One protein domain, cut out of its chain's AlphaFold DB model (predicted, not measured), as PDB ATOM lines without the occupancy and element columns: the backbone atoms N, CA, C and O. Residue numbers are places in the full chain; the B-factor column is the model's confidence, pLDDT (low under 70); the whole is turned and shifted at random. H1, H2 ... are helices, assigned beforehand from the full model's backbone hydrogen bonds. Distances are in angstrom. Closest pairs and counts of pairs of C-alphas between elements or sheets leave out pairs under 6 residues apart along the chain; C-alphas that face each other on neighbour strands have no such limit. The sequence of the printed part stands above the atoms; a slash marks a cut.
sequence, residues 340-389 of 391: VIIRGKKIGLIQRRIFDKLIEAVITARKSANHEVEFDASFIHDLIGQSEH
ATOM      1  N   VAL A 340     170.060 248.942 215.666       88.31
ATOM      2  CA  VAL A 340     169.961 250.005 216.677       88.31
ATOM      3  C   VAL A 340     171.367 250.436 217.074       88.31
ATOM      4  O   VAL A 340     172.219 249.605 217.399       88.31
ATOM      5  N   ILE A 341     171.610 251.743 217.003       88.88
ATOM      6  CA  ILE A 341     172.898 252.363 217.303       88.88
ATOM      7  C   ILE A 341     172.702 253.316 218.475       88.88
ATOM      8  O   ILE A 341     171.933 254.271 218.377       88.88
ATOM      9  N   ILE A 342     173.427 253.078 219.564       86.12
ATOM     10  CA  ILE A 342     173.448 253.935 220.752       86.12
ATOM     11  C   ILE A 342     174.879 254.446 220.909       86.12
ATOM     12  O   ILE A 342     175.821 253.657 220.922       86.12
ATOM     13  N   ARG A 343     175.060 255.774 220.963       85.25
ATOM     14  CA  ARG A 343     176.386 256.428 221.058       85.25
ATOM     15  C   ARG A 343     177.400 255.926 220.012       85.25
ATOM     16  O   ARG A 343     178.568 255.707 220.306       85.25
ATOM     17  N   GLY A 344     176.940 255.699 218.782       85.50
ATOM     18  CA  GLY A 344     177.782 255.216 217.679       85.50
ATOM     19  C   GLY A 344     178.111 253.717 217.712       85.50
ATOM     20  O   GLY A 344     178.656 253.209 216.735       85.50
ATOM     21  N   LYS A 345     177.738 252.982 218.768       87.06
ATOM     22  CA  LYS A 345     177.908 251.526 218.859       87.06
ATOM     23  C   LYS A 345     176.611 250.816 218.466       87.06
ATOM     24  O   LYS A 345     175.535 251.138 218.971       87.06
ATOM     25  N   LYS A 346     176.702 249.831 217.565       89.69
ATOM     26  CA  LYS A 346     175.581 248.932 217.259       89.69
ATOM     27  C   LYS A 346     175.369 247.988 218.441       89.69
ATOM     28  O   LYS A 346     176.311 247.313 218.849       89.69
ATOM     29  N   ILE A 347     174.149 247.927 218.962       90.12
ATOM     30  CA  ILE A 347     173.841 247.080 220.117       90.12
ATOM     31  C   ILE A 347     173.704 245.601 219.715       90.12
ATOM     32  O   ILE A 347     173.307 245.286 218.587       90.12
ATOM     33  N   GLY A 348     174.059 244.698 220.632       87.88
ATOM     34  CA  GLY A 348     173.939 243.250 220.458       87.88
ATOM     35  C   GLY A 348     172.520 242.729 220.709       87.88
ATOM     36  O   GLY A 348     171.600 243.490 220.998       87.88
ATOM     37  N   LEU A 349     172.335 241.409 220.602       86.94
ATOM     38  CA  LEU A 349     171.021 240.761 220.738       86.94
ATOM     39  C   LEU A 349     170.393 240.953 222.127       86.94
ATOM     40  O   LEU A 349     169.196 241.209 222.220       86.94
ATOM     41  N   ILE A 350     171.188 240.850 223.197       88.25
ATOM     42  CA  ILE A 350     170.697 241.006 224.575       88.25
ATOM     43  C   ILE A 350     170.230 242.444 224.803       88.25
ATOM     44  O   ILE A 350     169.090 242.669 225.202       88.25
ATOM     45  N   GLN A 351     171.068 243.427 224.460       89.81
ATOM     46  CA  GLN A 351     170.706 244.839 224.575       89.81
ATOM     47  C   GLN A 351     169.516 245.191 223.681       89.81
ATOM     48  O   GLN A 351     168.700 246.031 224.047       89.81
ATOM     49  N   ARG A 352     169.383 244.532 222.522       90.38
ATOM     50  CA  ARG A 352     168.239 244.725 221.634       90.38
ATOM     51  C   ARG A 352     166.926 244.290 222.281       90.38
ATOM     52  O   ARG A 352     165.962 245.032 222.175       90.38
ATOM     53  N   ARG A 353     166.896 243.161 222.995       89.44
ATOM     54  CA  ARG A 353     165.695 242.720 223.733       89.44
ATOM     55  C   ARG A 353     165.263 243.743 224.785       89.44
ATOM     56  O   ARG A 353     164.079 244.024 224.910       89.44
ATOM     57  N   ILE A 354     166.222 244.326 225.508       90.56
ATOM     58  CA  ILE A 354     165.941 245.388 226.488       90.56
ATOM     59  C   ILE A 354     165.434 246.647 225.784       90.56
ATOM     60  O   ILE A 354     164.453 247.243 226.218       90.56
ATOM     61  N   PHE A 355     166.072 247.037 224.679       91.88
ATOM     62  CA  PHE A 355     165.634 248.168 223.867       91.88
ATOM     63  C   PHE A 355     164.200 247.980 223.357       91.88
ATOM     64  O   PHE A 355     163.400 248.898 223.467       91.88
ATOM     65  N   ASP A 356     163.857 246.798 222.852       91.88
ATOM     66  CA  ASP A 356     162.511 246.497 222.360       91.88
ATOM     67  C   ASP A 356     161.465 246.591 223.492       91.88
ATOM     68  O   ASP A 356     160.445 247.248 223.304       91.88
ATOM     69  N   LYS A 357     161.765 246.085 224.699       90.94
ATOM     70  CA  LYS A 357     160.920 246.289 225.898       90.94
ATOM     71  C   LYS A 357     160.776 247.764 226.298       90.94
ATOM     72  O   LYS A 357     159.707 248.191 226.723       90.94
ATOM     73  N   LEU A 358     161.830 248.578 226.152       91.94
ATOM     74  CA  LEU A 358     161.718 250.029 226.361       91.94
ATOM     75  C   LEU A 358     160.774 250.665 225.337       91.94
ATOM     76  O   LEU A 358     159.977 251.525 225.699       91.94
ATOM     77  N   ILE A 359     160.863 250.267 224.064       92.56
ATOM     78  CA  ILE A 359     159.969 250.765 223.011       92.56
ATOM     79  C   ILE A 359     158.521 250.379 223.307       92.56
ATOM     80  O   ILE A 359     157.636 251.228 223.190       92.56
ATOM     81  N   GLU A 360     158.290 249.141 223.737       91.69
ATOM     82  CA  GLU A 360     156.983 248.665 224.182       91.69
ATOM     83  C   GLU A 360     156.417 249.569 225.282       91.69
ATOM     84  O   GLU A 360     155.336 250.138 225.141       91.69
ATOM     85  N   ALA A 361     157.201 249.802 226.333       91.19
ATOM     86  CA  ALA A 361     156.809 250.640 227.453       91.19
ATOM     87  C   ALA A 361     156.543 252.098 227.049       91.19
ATOM     88  O   ALA A 361     155.567 252.690 227.504       91.19
ATOM     89  N   VAL A 362     157.349 252.674 226.149       91.81
ATOM     90  CA  VAL A 362     157.111 254.021 225.599       91.81
ATOM     91  C   VAL A 362     155.778 254.080 224.853       91.81
ATOM     92  O   VAL A 362     155.028 255.046 225.003       91.81
ATOM     93  N   ILE A 363     155.463 253.068 224.045       90.62
ATOM     94  CA  ILE A 363     154.205 253.027 223.294       90.62
ATOM     95  C   ILE A 363     153.017 252.837 224.247       90.62
ATOM     96  O   ILE A 363     152.013 253.535 224.104       90.62
ATOM     97  N   THR A 364     153.146 251.971 225.251       89.94
ATOM     98  CA  THR A 364     152.130 251.749 226.290       89.94
ATOM     99  C   THR A 364     151.885 253.004 227.124       89.94
ATOM    100  O   THR A 364     150.733 253.397 227.297       89.94
ATOM    101  N   ALA A 365     152.941 253.698 227.557       91.56
ATOM    102  CA  ALA A 365     152.833 254.968 228.270       91.56
ATOM    103  C   ALA A 365     152.078 256.005 227.431       91.56
ATOM    104  O   ALA A 365     151.145 256.625 227.919       91.56
ATOM    105  N   ARG A 366     152.378 256.140 226.132       89.75
ATOM    106  CA  ARG A 366     151.646 257.067 225.242       89.75
ATOM    107  C   ARG A 366     150.152 256.759 225.111       89.75
ATOM    108  O   ARG A 366     149.397 257.655 224.745       89.75
ATOM    109  N   LYS A 367     149.739 255.512 225.347       86.88
ATOM    110  CA  LYS A 367     148.332 255.088 225.334       86.88
ATOM    111  C   LYS A 367     147.668 255.194 226.711       86.88
ATOM    112  O   LYS A 367     146.444 255.103 226.789       86.88
ATOM    113  N   SER A 368     148.437 255.354 227.789       89.31
ATOM    114  CA  SER A 368     147.903 255.429 229.148       89.31
ATOM    115  C   SER A 368     147.399 256.840 229.466       89.31
ATOM    116  O   SER A 368     147.927 257.836 228.975       89.31
ATOM    117  N   ALA A 369     146.364 256.943 230.306       88.06
ATOM    118  CA  ALA A 369     145.751 258.233 230.642       88.06
ATOM    119  C   ALA A 369     146.748 259.210 231.295       88.06
ATOM    120  O   ALA A 369     146.717 260.411 231.027       88.06
ATOM    121  N   ASN A 370     147.661 258.677 232.109       90.69
ATOM    122  CA  ASN A 370     148.646 259.465 232.849       90.69
ATOM    123  C   ASN A 370     149.973 259.630 232.093       90.69
ATOM    124  O   ASN A 370     150.853 260.319 232.589       90.69
ATOM    125  N   HIS A 371     150.121 259.041 230.901       89.69
ATOM    126  CA  HIS A 371     151.378 259.021 230.143       89.69
ATOM    127  C   HIS A 371     152.549 258.339 230.874       89.69
ATOM    128  O   HIS A 371     153.716 258.641 230.631       89.69
ATOM    129  N   GLU A 372     152.229 257.397 231.757       89.31
ATOM    130  CA  GLU A 372     153.172 256.681 232.615       89.31
ATOM    131  C   GLU A 372     153.067 255.167 232.397       89.31
ATOM    132  O   GLU A 372     152.026 254.652 231.971       89.31
ATOM    133  N   VAL A 373     154.164 254.467 232.686       90.94
ATOM    134  CA  VAL A 373     154.265 253.005 232.704       90.94
ATOM    135  C   VAL A 373     155.187 252.602 233.851       90.94
ATOM    136  O   VAL A 373     156.223 253.231 234.071       90.94
ATOM    137  N   GLU A 374     154.797 251.578 234.598       89.12
ATOM    138  CA  GLU A 374     155.605 251.045 235.690       89.12
ATOM    139  C   GLU A 374     156.521 249.942 235.158       89.12
ATOM    140  O   GLU A 374     156.085 249.045 234.435       89.12
ATOM    141  N   PHE A 375     157.802 250.026 235.504       90.75
ATOM    142  CA  PHE A 375     158.774 248.992 235.184       90.75
ATOM    143  C   PHE A 375     158.919 248.027 236.351       90.75
ATOM    144  O   PHE A 375     159.055 248.448 237.499       90.75
ATOM    145  N   ASP A 376     158.976 246.733 236.048       89.56
ATOM    146  CA  ASP A 376     159.344 245.744 237.050       89.56
ATOM    147  C   ASP A 376     160.824 245.887 237.466       89.56
ATOM    148  O   ASP A 376     161.685 246.379 236.724       89.56
ATOM    149  N   ALA A 377     161.129 245.454 238.692       90.06
ATOM    150  CA  ALA A 377     162.470 245.574 239.258       90.06
ATOM    151  C   ALA A 377     163.522 244.777 238.462       90.06
ATOM    152  O   ALA A 377     164.672 245.210 238.366       90.06
ATOM    153  N   SER A 378     163.139 243.640 237.865       89.94
ATOM    154  CA  SER A 378     164.043 242.834 237.035       89.94
ATOM    155  C   SER A 378     164.481 243.572 235.775       89.94
ATOM    156  O   SER A 378     165.657 243.551 235.423       89.94
ATOM    157  N   PHE A 379     163.571 244.289 235.130       90.19
ATOM    158  CA  PHE A 379     163.841 245.047 233.927       90.19
ATOM    159  C   PHE A 379     164.732 246.256 234.210       90.19
ATOM    160  O   PHE A 379     165.661 246.524 233.450       90.19
ATOM    161  N   ILE A 380     164.506 246.954 235.328       89.69
ATOM    162  CA  ILE A 380     165.392 248.037 235.780       89.69
ATOM    163  C   ILE A 380     166.807 247.498 236.027       89.69
ATOM    164  O   ILE A 380     167.784 248.106 235.587       89.69
ATOM    165  N   HIS A 381     166.925 246.346 236.690       90.06
ATOM    166  CA  HIS A 381     168.212 245.697 236.930       90.06
ATOM    167  C   HIS A 381     168.923 245.326 235.615       90.06
ATOM    168  O   HIS A 381     170.100 245.650 235.442       90.06
ATOM    169  N   ASP A 382     168.209 244.719 234.663       89.12
ATOM    170  CA  ASP A 382     168.743 244.380 233.337       89.12
ATOM    171  C   ASP A 382     169.203 245.625 232.568       89.12
ATOM    172  O   ASP A 382     170.272 245.624 231.948       89.12
ATOM    173  N   LEU A 383     168.420 246.706 232.629       88.25
ATOM    174  CA  LEU A 383     168.737 247.977 231.986       88.25
ATOM    175  C   LEU A 383     170.039 248.571 232.537       88.25
ATOM    176  O   LEU A 383     170.906 248.965 231.752       88.25
ATOM    177  N   ILE A 384     170.191 248.607 233.864       88.12
ATOM    178  CA  ILE A 384     171.406 249.096 234.529       88.12
ATOM    179  C   ILE A 384     172.596 248.220 234.136       88.12
ATOM    180  O   ILE A 384     173.575 248.742 233.598       88.12
ATOM    181  N   GLY A 385     172.484 246.899 234.304       86.62
ATOM    182  CA  GLY A 385     173.576 245.966 234.023       86.62
ATOM    183  C   GLY A 385     174.051 246.008 232.568       86.62
ATOM    184  O   GLY A 385     175.245 245.919 232.298       86.62
ATOM    185  N   GLN A 386     173.146 246.207 231.604       85.06
ATOM    186  CA  GLN A 386     173.530 246.320 230.194       85.06
ATOM    187  C   GLN A 386     174.006 247.718 229.781       85.06
ATOM    188  O   GLN A 386     174.716 247.843 228.778       85.06
ATOM    189  N   SER A 387     173.662 248.768 230.532       77.50
ATOM    190  CA  SER A 387     174.111 250.137 230.247       77.50
ATOM    191  C   SER A 387     175.624 250.314 230.429       77.50
ATOM    192  O   SER A 387     176.253 251.032 229.650       77.50
ATOM    193  N   GLU A 388     176.227 249.589 231.375       73.94
ATOM    194  CA  GLU A 388     177.672 249.609 231.646       73.94
ATOM    195  C   GLU A 388     178.498 249.095 230.456       73.94
ATOM    196  O   GLU A 388     179.603 249.570 230.202       73.94
ATOM    197  N   HIS A 389     177.937 248.188 229.652       71.00
ATOM    198  CA  HIS A 389     178.585 247.654 228.449       71.00
ATOM    199  C   HIS A 389     178.532 248.601 227.237       71.00
ATOM    200  O   HIS A 389     179.206 248.361 226.230       71.00
TER     201      HIS A 389
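AT A GLANCE: This is residues 340 to 389 of the 391 residues of an uncharacterized protein of Chloroflexi bacterium (UniProt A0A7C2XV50). Two helices make a splayed V: the longer H1 runs the length of the domain, and H2 meets it near its beginning, at residues 351 to 354. The stretch 368 to 376 spans the open side, and a small hook, residues 340 to 348, comes before H1. The printed part has 50 residues with two named helices, H1 then H2, and no named strand; the class is all helix. The whole is only just loose, close to compact, with a radius of gyration of the C-alphas of 12.1 A, and elongated, spanning 35 by 21 by 16 A.

IN THESE COORDINATES: Start at C-alpha 340, at (169.961, 250.005, 216.677); just after it, residues 341 to 342 pair with residues 345 to 346, antiparallel, in a short pairing. Find C-alpha 349 at (171.021, 240.761, 220.738); from there H1, residues 349 to 367, runs 27.2 A. H2, residues 377 to 389, runs 19.5 A and ends at C-alpha 389, at (178.585, 247.654, 228.449).

HOW THE PARTS SIT: Look at residues 351 to 354, with which alone H1 touches H2. The closest C-alphas of the two helices are those of Gln 351 and Gln 386, 6.5 A apart. Their lines stand at a steep tilt of 50 degrees, and they run opposite ways. Their centres are 13.1 A apart. In H1 every O i to N i+4 pair is within hydrogen-bond range; in H2, 7 of 9 are.

THE WHOLE: The two C-alphas farthest apart are those of Lys 345 and Ala 369, at 34.9 A. The printed part has no cut. The link from H1 to H2, 9 residues, is short. The mean pLDDT of the printed part is 88.5, and no printed residue is under 70.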